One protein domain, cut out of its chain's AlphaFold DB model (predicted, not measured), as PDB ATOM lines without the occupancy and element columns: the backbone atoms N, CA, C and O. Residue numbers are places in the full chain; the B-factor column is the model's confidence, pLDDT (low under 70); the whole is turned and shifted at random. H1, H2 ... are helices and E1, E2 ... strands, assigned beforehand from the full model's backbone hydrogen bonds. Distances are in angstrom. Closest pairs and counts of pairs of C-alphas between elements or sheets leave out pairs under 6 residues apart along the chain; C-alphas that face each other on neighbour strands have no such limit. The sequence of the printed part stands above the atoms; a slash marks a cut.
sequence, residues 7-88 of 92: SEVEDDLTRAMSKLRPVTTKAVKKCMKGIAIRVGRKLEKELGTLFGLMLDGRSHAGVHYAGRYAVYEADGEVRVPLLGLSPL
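This is residues 7 to 88 of the 92 residues of an uncharacterized protein of Phytophthora parasitica (UniProt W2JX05). A long, strongly twisted hairpin of E1 and E2, with E3 and E4 one after the other along the other side of E2, makes a narrow four-stranded sheet. The long helix H3 meets this sheet with its last part, residues 40 to 47, and from there reaches away as an arm, helix and sheet forming an open V; the small helices H1 and H2 lie off to one side of the arm, with a gap between them and H3, and away from the sheet. The printed part has 82 residues, with three named helices, H1 to H3, first along the chain and four named strands, E1 to E4, after them; the sheet is branched, with E1, E3 and E4 each an antiparallel neighbour of E2, and the class is mixed, helices and strands. The whole is loose, with a radius of gyration of the C-alphas of 16.7 A and spans of 43 by 37 by 26 A.

E2, residues 63 to 74, has three neighbours. E1, residues 52 to 60, lies on one side of it beside residues 63 to 71; the two form an antiparallel hairpin at 154 degrees, with N 56 and O 67 at 3.0 A and N 65 and O 58 at 2.8 A, within hydrogen-bond range. On the other side lie E3, residues 77 to 79, and E4, residues 82 to 87. E2 and E3 form an antiparallel hairpin at 151 degrees, with N 79 and O 72 at 2.8 A. E3 runs on into E4 across a break of 2 residues, at 28 degrees. E4 is antiparallel to E2 at 169 degrees, with N 68 and O 84 at 2.8 A. E1, E2 and E3 make a meander, each strand the antiparallel neighbour of the one before. H3, residues 25 to 47, is on the sheet but only grazes it; its closest C-alphas to E2 are those of Leu 47 and Tyr 72, 6.8 A apart. H1, residues 7 to 10, and H2, residues 12 to 17, only just touch, and only at the corner, with 3 pairs of C-alphas within 8 A, the closest those of Val 9 and Arg 15 at 5.8 A. Both are apart from H3 and not on the sheet. In H2 and H3 every O i to N i+4 pair is within hydrogen-bond range; H1 is too short for such a pair.

E2 is 34.1 A long, H3 32.0 A, E1 26.0 A and E4 14.5 A; E3, H1 and H2 are shorter. H1 begins at C-alpha 7, (259.578, 281.163, 215.893). H3 runs from C-alpha 25 at (275.923, 266.393, 214.992) to C-alpha 47 at (283.792, 285.686, 239.236). E4 ends at C-alpha 87, (267.429, 267.101, 236.715).

The C-alphas farthest apart, those of Arg 21 and Leu 50, are 42.6 A apart. Residues 10 to 17 and 19 to 39 stand free. The printed part has no cut and no long link. Its mean pLDDT is 93.8, and no printed residue is under 70.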
ATOM      1  N   SER A   7     258.596 280.203 215.379       94.31
ATOM      2  CA  SER A   7     259.578 281.163 215.893       94.31
ATOM      3  C   SER A   7     261.033 280.842 215.527       94.31
ATOM      4  O   SER A   7     261.863 281.740 215.578       94.31
ATOM      5  N   GLU A   8     261.367 279.600 215.144       93.62
ATOM      6  CA  GLU A   8     262.715 279.257 214.659       93.62
ATOM      7  C   GLU A   8     263.073 280.033 213.379       93.62
ATOM      8  O   GLU A   8     264.224 280.413 213.190       93.62
ATOM      9  N   VAL A   9     262.104 280.265 212.488       90.12
ATOM     10  CA  VAL A   9     262.345 280.946 211.203       90.12
ATOM     11  C   VAL A   9     262.465 282.464 211.384       90.12
ATOM     12  O   VAL A   9     263.201 283.120 210.641       90.12
ATOM     13  N   GLU A  10     261.774 283.001 212.389       94.12
ATOM     14  CA  GLU A  10     261.786 284.427 212.728       94.12
ATOM     15  C   GLU A  10     263.060 284.846 213.473       94.12
ATOM     16  O   GLU A  10     263.498 285.985 213.338       94.12
ATOM     17  N   ASP A  11     263.692 283.929 214.214       94.69
ATOM     18  CA  ASP A  11     264.951 284.198 214.910       94.69
ATOM     19  C   ASP A  11     266.088 284.501 213.918       94.69
ATOM     20  O   ASP A  11     266.490 283.658 213.111       94.69
ATOM     21  N   ASP A  12     266.638 285.715 213.994       95.88
ATOM     22  CA  ASP A  12     267.655 286.211 213.062       95.88
ATOM     23  C   ASP A  12     268.916 285.337 213.045       95.88
ATOM     24  O   ASP A  12     269.495 285.095 211.979       95.88
ATOM     25  N   LEU A  13     269.331 284.829 214.212       94.88
ATOM     26  CA  LEU A  13     270.491 283.947 214.328       94.88
ATOM     27  C   LEU A  13     270.227 282.616 213.627       94.88
ATOM     28  O   LEU A  13     271.061 282.142 212.851       94.88
ATOM     29  N   THR A  14     269.057 282.028 213.845       92.75
ATOM     30  CA  THR A  14     268.673 280.770 213.212       92.75
ATOM     31  C   THR A  14     268.481 280.923 211.710       92.75
ATOM     32  O   THR A  14     268.988 280.105 210.932       92.75
ATOM     33  N   ARG A  15     267.878 282.031 211.270       92.56
ATOM     34  CA  ARG A  15     267.782 282.381 209.852       92.56
ATOM     35  C   ARG A  15     269.165 282.544 209.222       92.56
ATOM     36  O   ARG A  15     269.384 282.040 208.119       92.56
ATOM     37  N   ALA A  16     270.122 283.168 209.909       95.06
ATOM     38  CA  ALA A  16     271.500 283.280 209.430       95.06
ATOM     39  C   ALA A  16     272.207 281.914 209.353       95.06
ATOM     40  O   ALA A  16     272.893 281.635 208.366       95.06
ATOM     41  N   MET A  17     271.993 281.034 210.339       92.50
ATOM     42  CA  MET A  17     272.571 279.685 210.365       92.50
ATOM     43  C   MET A  17     272.108 278.806 209.199       92.50
ATOM     44  O   MET A  17     272.866 277.940 208.765       92.50
ATOM     45  N   SER A  18     270.915 279.043 208.644       90.00
ATOM     46  CA  SER A  18     270.407 278.281 207.489       90.00
ATOM     47  C   SER A  18     271.290 278.390 206.234       90.00
ATOM     48  O   SER A  18     271.238 277.522 205.365       90.00
ATOM     49  N   LYS A  19     272.141 279.423 206.158       93.81
ATOM     50  CA  LYS A  19     273.098 279.647 205.061       93.81
ATOM     51  C   LYS A  19     274.440 278.934 205.271       93.81
ATOM     52  O   LYS A  19     275.287 278.953 204.379       93.81
ATOM     53  N   LEU A  20     274.676 278.348 206.447       93.75
ATOM     54  CA  LEU A  20     275.926 277.654 206.755       93.75
ATOM     55  C   LEU A  20     276.005 276.310 206.025       93.75
ATOM     56  O   LEU A  20     274.999 275.660 205.744       93.75
ATOM     57  N   ARG A  21     277.232 275.856 205.751       96.50
ATOM     58  CA  ARG A  21     277.444 274.507 205.216       96.50
ATOM     59  C   ARG A  21     276.995 273.465 206.250       96.50
ATOM     60  O   ARG A  21     277.317 273.628 207.430       96.50
ATOM     61  N   PRO A  22     276.316 272.380 205.831       94.19
ATOM     62  CA  PRO A  22     275.926 271.316 206.745       94.19
ATOM     63  C   PRO A  22     277.127 270.735 207.498       94.19
ATOM     64  O   PRO A  22     278.193 270.503 206.927       94.19
ATOM     65  N   VAL A  23     276.934 270.461 208.787       95.12
ATOM     66  CA  VAL A  23     277.923 269.833 209.672       95.12
ATOM     67  C   VAL A  23     277.296 268.647 210.394       95.12
ATOM     68  O   VAL A  23     276.085 268.586 210.598       95.12
ATOM     69  N   THR A  24     278.118 267.682 210.808       96.88
ATOM     70  CA  THR A  24     277.611 266.522 211.551       96.88
ATOM     71  C   THR A  24     277.286 266.890 212.996       96.88
ATOM     72  O   THR A  24     277.991 267.674 213.636       96.88
ATOM     73  N   THR A  25     276.270 266.243 213.568       95.81
ATOM     74  CA  THR A  25     275.923 266.393 214.992       95.81
ATOM     75  C   THR A  25     277.102 266.047 215.907       95.81
ATOM     76  O   THR A  25     277.307 266.693 216.935       95.81
ATOM     77  N   LYS A  26     277.933 265.070 215.517       97.81
ATOM     78  CA  LYS A  26     279.167 264.697 216.224       97.81
ATOM     79  C   LYS A  26     280.181 265.844 216.250       97.81
ATOM     80  O   LYS A  26     280.764 266.104 217.302       97.81
ATOM     81  N   ALA A  27     280.379 266.530 215.122       97.12
ATOM     82  CA  ALA A  27     281.276 267.680 215.044       97.12
ATOM     83  C   ALA A  27     280.773 268.836 215.918       97.12
ATOM     84  O   ALA A  27     281.530 269.339 216.746       97.12
ATOM     85  N   VAL A  28     279.481 269.176 215.828       95.88
ATOM     86  CA  VAL A  28     278.864 270.233 216.652       95.88
ATOM     87  C   VAL A  28     279.016 269.932 218.144       95.88
ATOM     88  O   VAL A  28     279.509 270.774 218.892       95.88
ATOM     89  N   LYS A  29     278.695 268.704 218.581       96.81
ATOM     90  CA  LYS A  29     278.864 268.278 219.983       96.81
ATOM     91  C   LYS A  29     280.317 268.398 220.455       96.81
ATOM     92  O   LYS A  29     280.557 268.820 221.584       96.81
ATOM     93  N   LYS A  30     281.297 268.043 219.614       96.50
ATOM     94  CA  LYS A  30     282.725 268.187 219.947       96.50
ATOM     95  C   LYS A  30     283.117 269.659 220.105       96.50
ATOM     96  O   LYS A  30     283.795 269.990 221.076       96.50
ATOM     97  N   CYS A  31     282.662 270.534 219.208       96.19
ATOM     98  CA  CYS A  31     282.904 271.975 219.304       96.19
ATOM     99  C   CYS A  31     282.279 272.575 220.569       96.19
ATOM    100  O   CYS A  31     282.958 273.293 221.299       96.19
ATOM    101  N   MET A  32     281.029 272.217 220.882       96.69
ATOM    102  CA  MET A  32     280.319 272.697 222.074       96.69
ATOM    103  C   MET A  32     281.049 272.365 223.380       96.69
ATOM    104  O   MET A  32     281.132 273.222 224.253       96.69
ATOM    105  N   LYS A  33     281.658 271.175 223.499       95.94
ATOM    106  CA  LYS A  33     282.504 270.832 224.660       95.94
ATOM    107  C   LYS A  33     283.681 271.801 224.816       95.94
ATOM    108  O   LYS A  33     283.971 272.248 225.921       95.94
ATOM    109  N   GLY A  34     284.342 272.146 223.711       96.00
ATOM    110  CA  GLY A  34     285.433 273.123 223.714       96.00
ATOM    111  C   GLY A  34     284.964 274.534 224.077       96.00
ATOM    112  O   GLY A  34     285.648 275.229 224.827       96.00
ATOM    113  N   ILE A  35     283.788 274.942 223.588       96.06
ATOM    114  CA  ILE A  35     283.167 276.229 223.929       96.06
ATOM    115  C   ILE A  35     282.859 276.289 225.426       96.06
ATOM    116  O   ILE A  35     283.263 277.249 226.073       96.06
ATOM    117  N   ALA A  36     282.238 275.250 225.991       94.12
ATOM    118  CA  ALA A  36     281.918 275.189 227.416       94.12
ATOM    119  C   ALA A  36     283.166 275.365 228.298       94.12
ATOM    120  O   ALA A  36     283.147 276.153 229.239       94.12
ATOM    121  N   ILE A  37     284.286 274.717 227.946       95.56
ATOM    122  CA  ILE A  37     285.564 274.883 228.661       95.56
ATOM    123  C   ILE A  37     286.072 276.329 228.572       95.56
ATOM    124  O   ILE A  37     286.531 276.888 229.566       95.56
ATOM    125  N   ARG A  38     286.016 276.948 227.386       96.81
ATOM    126  CA  ARG A  38     286.483 278.332 227.188       96.81
ATOM    127  C   ARG A  38     285.625 279.337 227.951       96.81
ATOM    128  O   ARG A  38     286.181 280.238 228.572       96.81
ATOM    129  N   VAL A  39     284.305 279.166 227.915       94.94
ATOM    130  CA  VAL A  39     283.358 279.992 228.673       94.94
ATOM    131  C   VAL A  39     283.602 279.820 230.169       94.94
ATOM    132  O   VAL A  39     283.759 280.824 230.852       94.94
ATOM    133  N   GLY A  40     283.752 278.585 230.658       93.88
ATOM    134  CA  GLY A  40     284.055 278.312 232.066       93.88
ATOM    135  C   GLY A  40     285.328 279.010 232.548       93.88
ATOM    136  O   GLY A  40     285.301 279.680 233.570       93.88
ATOM    137  N   ARG A  41     286.418 278.959 231.768       95.31
ATOM    138  CA  ARG A  41     287.670 279.673 232.095       95.31
ATOM    139  C   ARG A  41     287.532 281.192 232.088       95.31
ATOM    140  O   ARG A  41     288.238 281.870 232.826       95.31
ATOM    141  N   LYS A  42     286.699 281.745 231.200       93.81
ATOM    142  CA  LYS A  42     286.419 283.186 231.194       93.81
ATOM    143  C   LYS A  42     285.638 283.562 232.449       93.81
ATOM    144  O   LYS A  42     286.012 284.513 233.120       93.81
ATOM    145  N   LEU A  43     284.619 282.772 232.770       92.88
ATOM    146  CA  LEU A  43     283.763 282.985 233.923       92.88
ATOM    147  C   LEU A  43     284.537 282.863 235.241       92.88
ATOM    148  O   LEU A  43     284.369 283.697 236.111       92.88
ATOM    149  N   GLU A  44     285.445 281.895 235.365       92.62
ATOM    150  CA  GLU A  44     286.327 281.743 236.532       92.62
ATOM    151  C   GLU A  44     287.157 283.007 236.805       92.62
ATOM    152  O   GLU A  44     287.255 283.455 237.944       92.62
ATOM    153  N   LYS A  45     287.711 283.626 235.755       91.69
ATOM    154  CA  LYS A  45     288.453 284.890 235.882       91.69
ATOM    155  C   LYS A  45     287.557 286.063 236.265       91.69
ATOM    156  O   LYS A  45     288.027 286.990 236.909       91.69
ATOM    157  N   GLU A  46     286.311 286.035 235.811       91.12
ATOM    158  CA  GLU A  46     285.343 287.111 236.005       91.12
ATOM    159  C   GLU A  46     284.708 287.076 237.401       91.12
ATOM    160  O   GLU A  46     284.584 288.116 238.034       91.12
ATOM    161  N   LEU A  47     284.366 285.886 237.902       91.38
ATOM    162  CA  LEU A  47     283.792 285.686 239.236       91.38
ATOM    163  C   LEU A  47     284.782 286.009 240.361       91.38
ATOM    164  O   LEU A  47     284.369 286.346 241.469       91.38
ATOM    165  N   GLY A  48     286.084 285.870 240.099       85.81
ATOM    166  CA  GLY A  48     287.108 286.017 241.126       85.81
ATOM    167  C   GLY A  48     286.886 285.037 242.284       85.81
ATOM    168  O   GLY A  48     286.555 283.871 242.079       85.81
ATOM    169  N   THR A  49     287.099 285.501 243.516       86.12
ATOM    170  CA  THR A  49     287.029 284.648 244.718       86.12
ATOM    171  C   THR A  49     285.653 284.648 245.387       86.12
ATOM    172  O   THR A  49     285.346 283.717 246.128       86.12
ATOM    173  N   LEU A  50     284.824 285.671 245.153       88.12
ATOM    174  CA  LEU A  50     283.558 285.870 245.859       88.12
ATOM    175  C   LEU A  50     282.429 286.159 244.872       88.12
ATOM    176  O   LEU A  50     282.459 287.147 244.148       88.12
ATOM    177  N   PHE A  51     281.411 285.308 244.900       95.12
ATOM    178  CA  PHE A  51     280.166 285.480 244.164       95.12
ATOM    179  C   PHE A  51     279.029 284.795 244.930       95.12
ATOM    180  O   PHE A  51     279.254 283.868 245.713       95.12
ATOM    181  N   GLY A  52     277.799 285.249 244.713       96.25
ATOM    182  CA  GLY A  52     276.600 284.590 245.216       96.25
ATOM    183  C   GLY A  52     276.228 283.385 244.356       96.25
ATOM    184  O   GLY A  52     276.372 283.414 243.136       96.25
ATOM    185  N   LEU A  53     275.710 282.328 244.976       96.19
ATOM    186  CA  LEU A  53     275.131 281.188 244.267       96.19
ATOM    187  C   LEU A  53     273.607 281.238 244.411       96.19
ATOM    188  O   LEU A  53     273.092 281.143 245.523       96.19
ATOM    189  N   MET A  54     272.894 281.356 243.292       97.44
ATOM    190  CA  MET A  54     271.432 281.283 243.250       97.44
ATOM    191  C   MET A  54     270.993 279.933 242.683       97.44
ATOM    192  O   MET A  54     271.517 279.464 241.669       97.44
ATOM    193  N   LEU A  55     270.024 279.308 243.352       95.38
ATOM    194  CA  LEU A  55     269.392 278.068 242.918       95.38
ATOM    195  C   LEU A  55     267.961 278.364 242.473       95.38
ATOM    196  O   LEU A  55     267.222 279.021 243.200       95.38
ATOM    197  N   ASP A  56     267.580 277.859 241.304       95.12
ATOM    198  CA  ASP A  56     266.205 277.911 240.803       95.12
ATOM    199  C   ASP A  56     265.680 276.490 240.594       95.12
ATOM    200  O   ASP A  56     266.334 275.668 239.945       95.12
ATOM    201  N   GLY A  57     264.517 276.192 241.164       93.75
ATOM    202  CA  GLY A  57     263.885 274.882 241.104       93.75
ATOM    203  C   GLY A  57     262.664 274.915 240.196       93.75
ATOM    204  O   GLY A  57     261.725 275.664 240.456       93.75
ATOM    205  N   ARG A  58     262.625 274.065 239.166       91.75
ATOM    206  CA  ARG A  58     261.464 273.963 238.271       91.75
ATOM    207  C   ARG A  58     261.037 272.523 238.053       91.75
ATOM    208  O   ARG A  58     261.825 271.696 237.617       91.75
ATOM    209  N   SER A  59     259.759 272.250 238.277       92.12
ATOM    210  CA  SER A  59     259.140 270.954 237.984       92.12
ATOM    211  C   SER A  59     258.474 270.999 236.613       92.12
ATOM    212  O   SER A  59     257.682 271.904 236.336       92.12
ATOM    213  N   HIS A  60     258.760 270.029 235.751       90.06
ATOM    214  CA  HIS A  60     258.059 269.880 234.479       90.06
ATOM    215  C   HIS A  60     257.951 268.408 234.087       90.06
ATOM    216  O   HIS A  60     258.935 267.679 234.153       90.06
ATOM    217  N   ALA A  61     256.751 267.983 233.677       87.75
ATOM    218  CA  ALA A  61     256.477 266.626 233.198       87.75
ATOM    219  C   ALA A  61     256.992 265.502 234.130       87.75
ATOM    220  O   ALA A  61     257.508 264.492 233.663       87.75
ATOM    221  N   GLY A  62     256.866 265.688 235.450       86.06
ATOM    222  CA  GLY A  62     257.288 264.696 236.448       86.06
ATOM    223  C   GLY A  62     258.789 264.677 236.755       86.06
ATOM    224  O   GLY A  62     259.229 263.818 237.504       86.06
ATOM    225  N   VAL A  63     259.573 265.616 236.216       90.25
ATOM    226  CA  VAL A  63     260.994 265.776 236.544       90.25
ATOM    227  C   VAL A  63     261.205 267.121 237.234       90.25
ATOM    228  O   VAL A  63     260.775 268.167 236.736       90.25
ATOM    229  N   HIS A  64     261.873 267.098 238.384       92.00
ATOM    230  CA  HIS A  64     262.349 268.302 239.055       92.00
ATOM    231  C   HIS A  64     263.713 268.688 238.488       92.00
ATOM    232  O   HIS A  64     264.588 267.845 238.342       92.00
ATOM    233  N   TYR A  65     263.917 269.958 238.167       92.81
ATOM    234  CA  TYR A  65     265.182 270.494 237.679       92.81
ATOM    235  C   TYR A  65     265.708 271.538 238.654       92.81
ATOM    236  O   TYR A  65     264.931 272.320 239.198       92.81
ATOM    237  N   ALA A  66     267.026 271.573 238.820       94.56
ATOM    238  CA  ALA A  66     267.729 272.613 239.553       94.56
ATOM    239  C   ALA A  66     268.692 273.351 238.614       94.56
ATOM    240  O   ALA A  66     269.616 272.756 238.044       94.56
ATOM    241  N   GLY A  67     268.462 274.649 238.445       96.00
ATOM    242  CA  GLY A  67     269.390 275.587 237.830       96.00
ATOM    243  C   GLY A  67     270.327 276.171 238.882       96.00
ATOM    244  O   GLY A  67     269.892 276.550 239.966       96.00
ATOM    245  N   ARG A  68     271.619 276.246 238.564       95.75
ATOM    246  CA  ARG A  68     272.643 276.920 239.369       95.75
ATOM    247  C   ARG A  68     273.097 278.165 238.633       95.75
ATOM    248  O   ARG A  68     273.516 278.054 237.484       95.75
ATOM    249  N   TYR A  69     273.079 279.306 239.301       96.62
ATOM    250  CA  TYR A  69     273.490 280.590 238.745       96.62
ATOM    251  C   TYR A  69     274.546 281.222 239.642       96.62
ATOM    252  O   TYR A  69     274.418 281.185 240.864       96.62
ATOM    253  N   ALA A  70     275.570 281.817 239.040       96.81
ATOM    254  CA  ALA A  70     276.407 282.762 239.765       96.81
ATOM    255  C   ALA A  70     275.706 284.121 239.793       96.81
ATOM    256  O   ALA A  70     275.015 284.463 238.840       96.81
ATOM    257  N   VAL A  71     275.893 284.885 240.861       96.69
ATOM    258  CA  VAL A  71     275.395 286.252 241.029       96.69
ATOM    259  C   VAL A  71     276.565 287.104 241.491       96.69
ATOM    260  O   VAL A  71     277.142 286.845 242.546       96.69
ATOM    261  N   TYR A  72     276.945 288.097 240.702       94.38
ATOM    262  CA  TYR A  72     278.073 288.973 241.011       94.38
ATOM    263  C   TYR A  72     277.883 290.327 240.338       94.38
ATOM    264  O   TYR A  72     277.117 290.450 239.385       94.38
ATOM    265  N   GLU A  73     278.580 291.340 240.839       93.25
ATOM    266  CA  GLU A  73     278.668 292.639 240.184       93.25
ATOM    267  C   GLU A  73     279.931 292.682 239.319       93.25
ATOM    268  O   GLU A  73     281.014 292.309 239.770       93.25
ATOM    269  N   ALA A  74     279.798 293.141 238.079       89.75
ATOM    270  CA  ALA A  74     280.926 293.470 237.223       89.75
ATOM    271  C   ALA A  74     280.583 294.709 236.393       89.75
ATOM    272  O   ALA A  74     279.549 294.749 235.729       89.75
ATOM    273  N   ASP A  75     281.473 295.703 236.427       91.88
ATOM    274  CA  ASP A  75     281.316 296.986 235.732       91.88
ATOM    275  C   ASP A  75     280.053 297.771 236.157       91.88
ATOM    276  O   ASP A  75     279.434 298.450 235.342       91.88
ATOM    277  N   GLY A  76     279.655 297.674 237.434       92.25
ATOM    278  CA  GLY A  76     278.452 298.329 237.968       92.25
ATOM    279  C   GLY A  76     277.134 297.624 237.623       92.25
ATOM    280  O   GLY A  76     276.064 298.124 237.970       92.25
ATOM    281  N   GLU A  77     277.190 296.465 236.961       94.62
ATOM    282  CA  GLU A  77     276.020 295.670 236.595       94.62
ATOM    283  C   GLU A  77     276.007 294.320 237.313       94.62
ATOM    284  O   GLU A  77     277.016 293.614 237.392       94.62
ATOM    285  N   VAL A  78     274.826 293.917 237.786       94.44
ATOM    286  CA  VAL A  78     274.614 292.572 238.330       94.44
ATOM    287  C   VAL A  78     274.517 291.574 237.181       94.44
ATOM    288  O   VAL A  78     273.627 291.655 236.334       94.44
ATOM    289  N   ARG A  79     275.408 290.585 237.180       95.12
ATOM    290  CA  ARG A  79     275.436 289.482 236.217       95.12
ATOM    291  C   ARG A  79     274.929 288.204 236.874       95.12
ATOM    292  O   ARG A  79     275.319 287.875 237.993       95.12
ATOM    293  N   VAL A  80     274.068 287.478 236.152       96.50
ATOM    294  CA  VAL A  80     273.432 286.237 236.635       96.50
ATOM    295  C   VAL A  80     273.568 285.078 235.629       96.50
ATOM    296  O   VAL A  80     272.569 284.591 235.094       96.50
ATOM    297  N   PRO A  81     274.790 284.639 235.269       95.94
ATOM    298  CA  PRO A  81     274.955 283.569 234.292       95.94
ATOM    299  C   PRO A  81     274.574 282.199 234.865       95.94
ATOM    300  O   PRO A  81     274.919 281.846 235.996       95.94
ATOM    301  N   LEU A  82     273.914 281.384 234.037       95.50
ATOM    302  CA  LEU A  82     273.635 279.980 234.332       95.50
ATOM    303  C   LEU A  82     274.939 279.167 234.315       95.50
ATOM    304  O   LEU A  82     275.597 279.042 233.283       95.50
ATOM    305  N   LEU A  83     275.279 278.562 235.451       94.44
ATOM    306  CA  LEU A  83     276.419 277.656 235.621       94.44
ATOM    307  C   LEU A  83     276.088 276.232 235.179       94.44
ATOM    308  O   LEU A  83     276.949 275.494 234.700       94.44
ATOM    309  N   GLY A  84     274.836 275.822 235.361       93.56
ATOM    310  CA  GLY A  84     274.378 274.513 234.938       93.56
ATOM    311  C   GLY A  84     272.928 274.261 235.302       93.56
ATOM    312  O   GLY A  84     272.416 274.808 236.273       93.56
ATOM    313  N   LEU A  85     272.294 273.394 234.523       94.06
ATOM    314  CA  LEU A  85     270.936 272.919 234.732       94.06
ATOM    315  C   LEU A  85     270.982 271.395 234.759       94.06
ATOM    316  O   LEU A  85     271.510 270.775 233.833       94.06
ATOM    317  N   SER A  86     270.446 270.798 235.813       92.56
ATOM    318  CA  SER A  86     270.406 269.345 235.963       92.56
ATOM    319  C   SER A  86     269.047 268.897 236.481       92.56
ATOM    320  O   SER A  86     268.476 269.592 237.324       92.56
ATOM    321  N   PRO A  87     268.527 267.747 236.019       92.88
ATOM    322  CA  PRO A  87     267.429 267.101 236.715       92.88
ATOM    323  C   PRO A  87     267.902 266.704 238.118       92.88
ATOM    324  O   PRO A  87     269.035 266.254 238.301       92.88
ATOM    325  N   LEU A  88     267.037 266.893 239.101       87.81
ATOM    326  CA  LEU A  88     267.155 266.289 240.413       87.81
ATOM    327  C   LEU A  88     266.720 264.834 240.249       87.81
ATOM    328  O   LEU A  88     265.604 264.562 239.808       87.81
TER     329      LEU A  88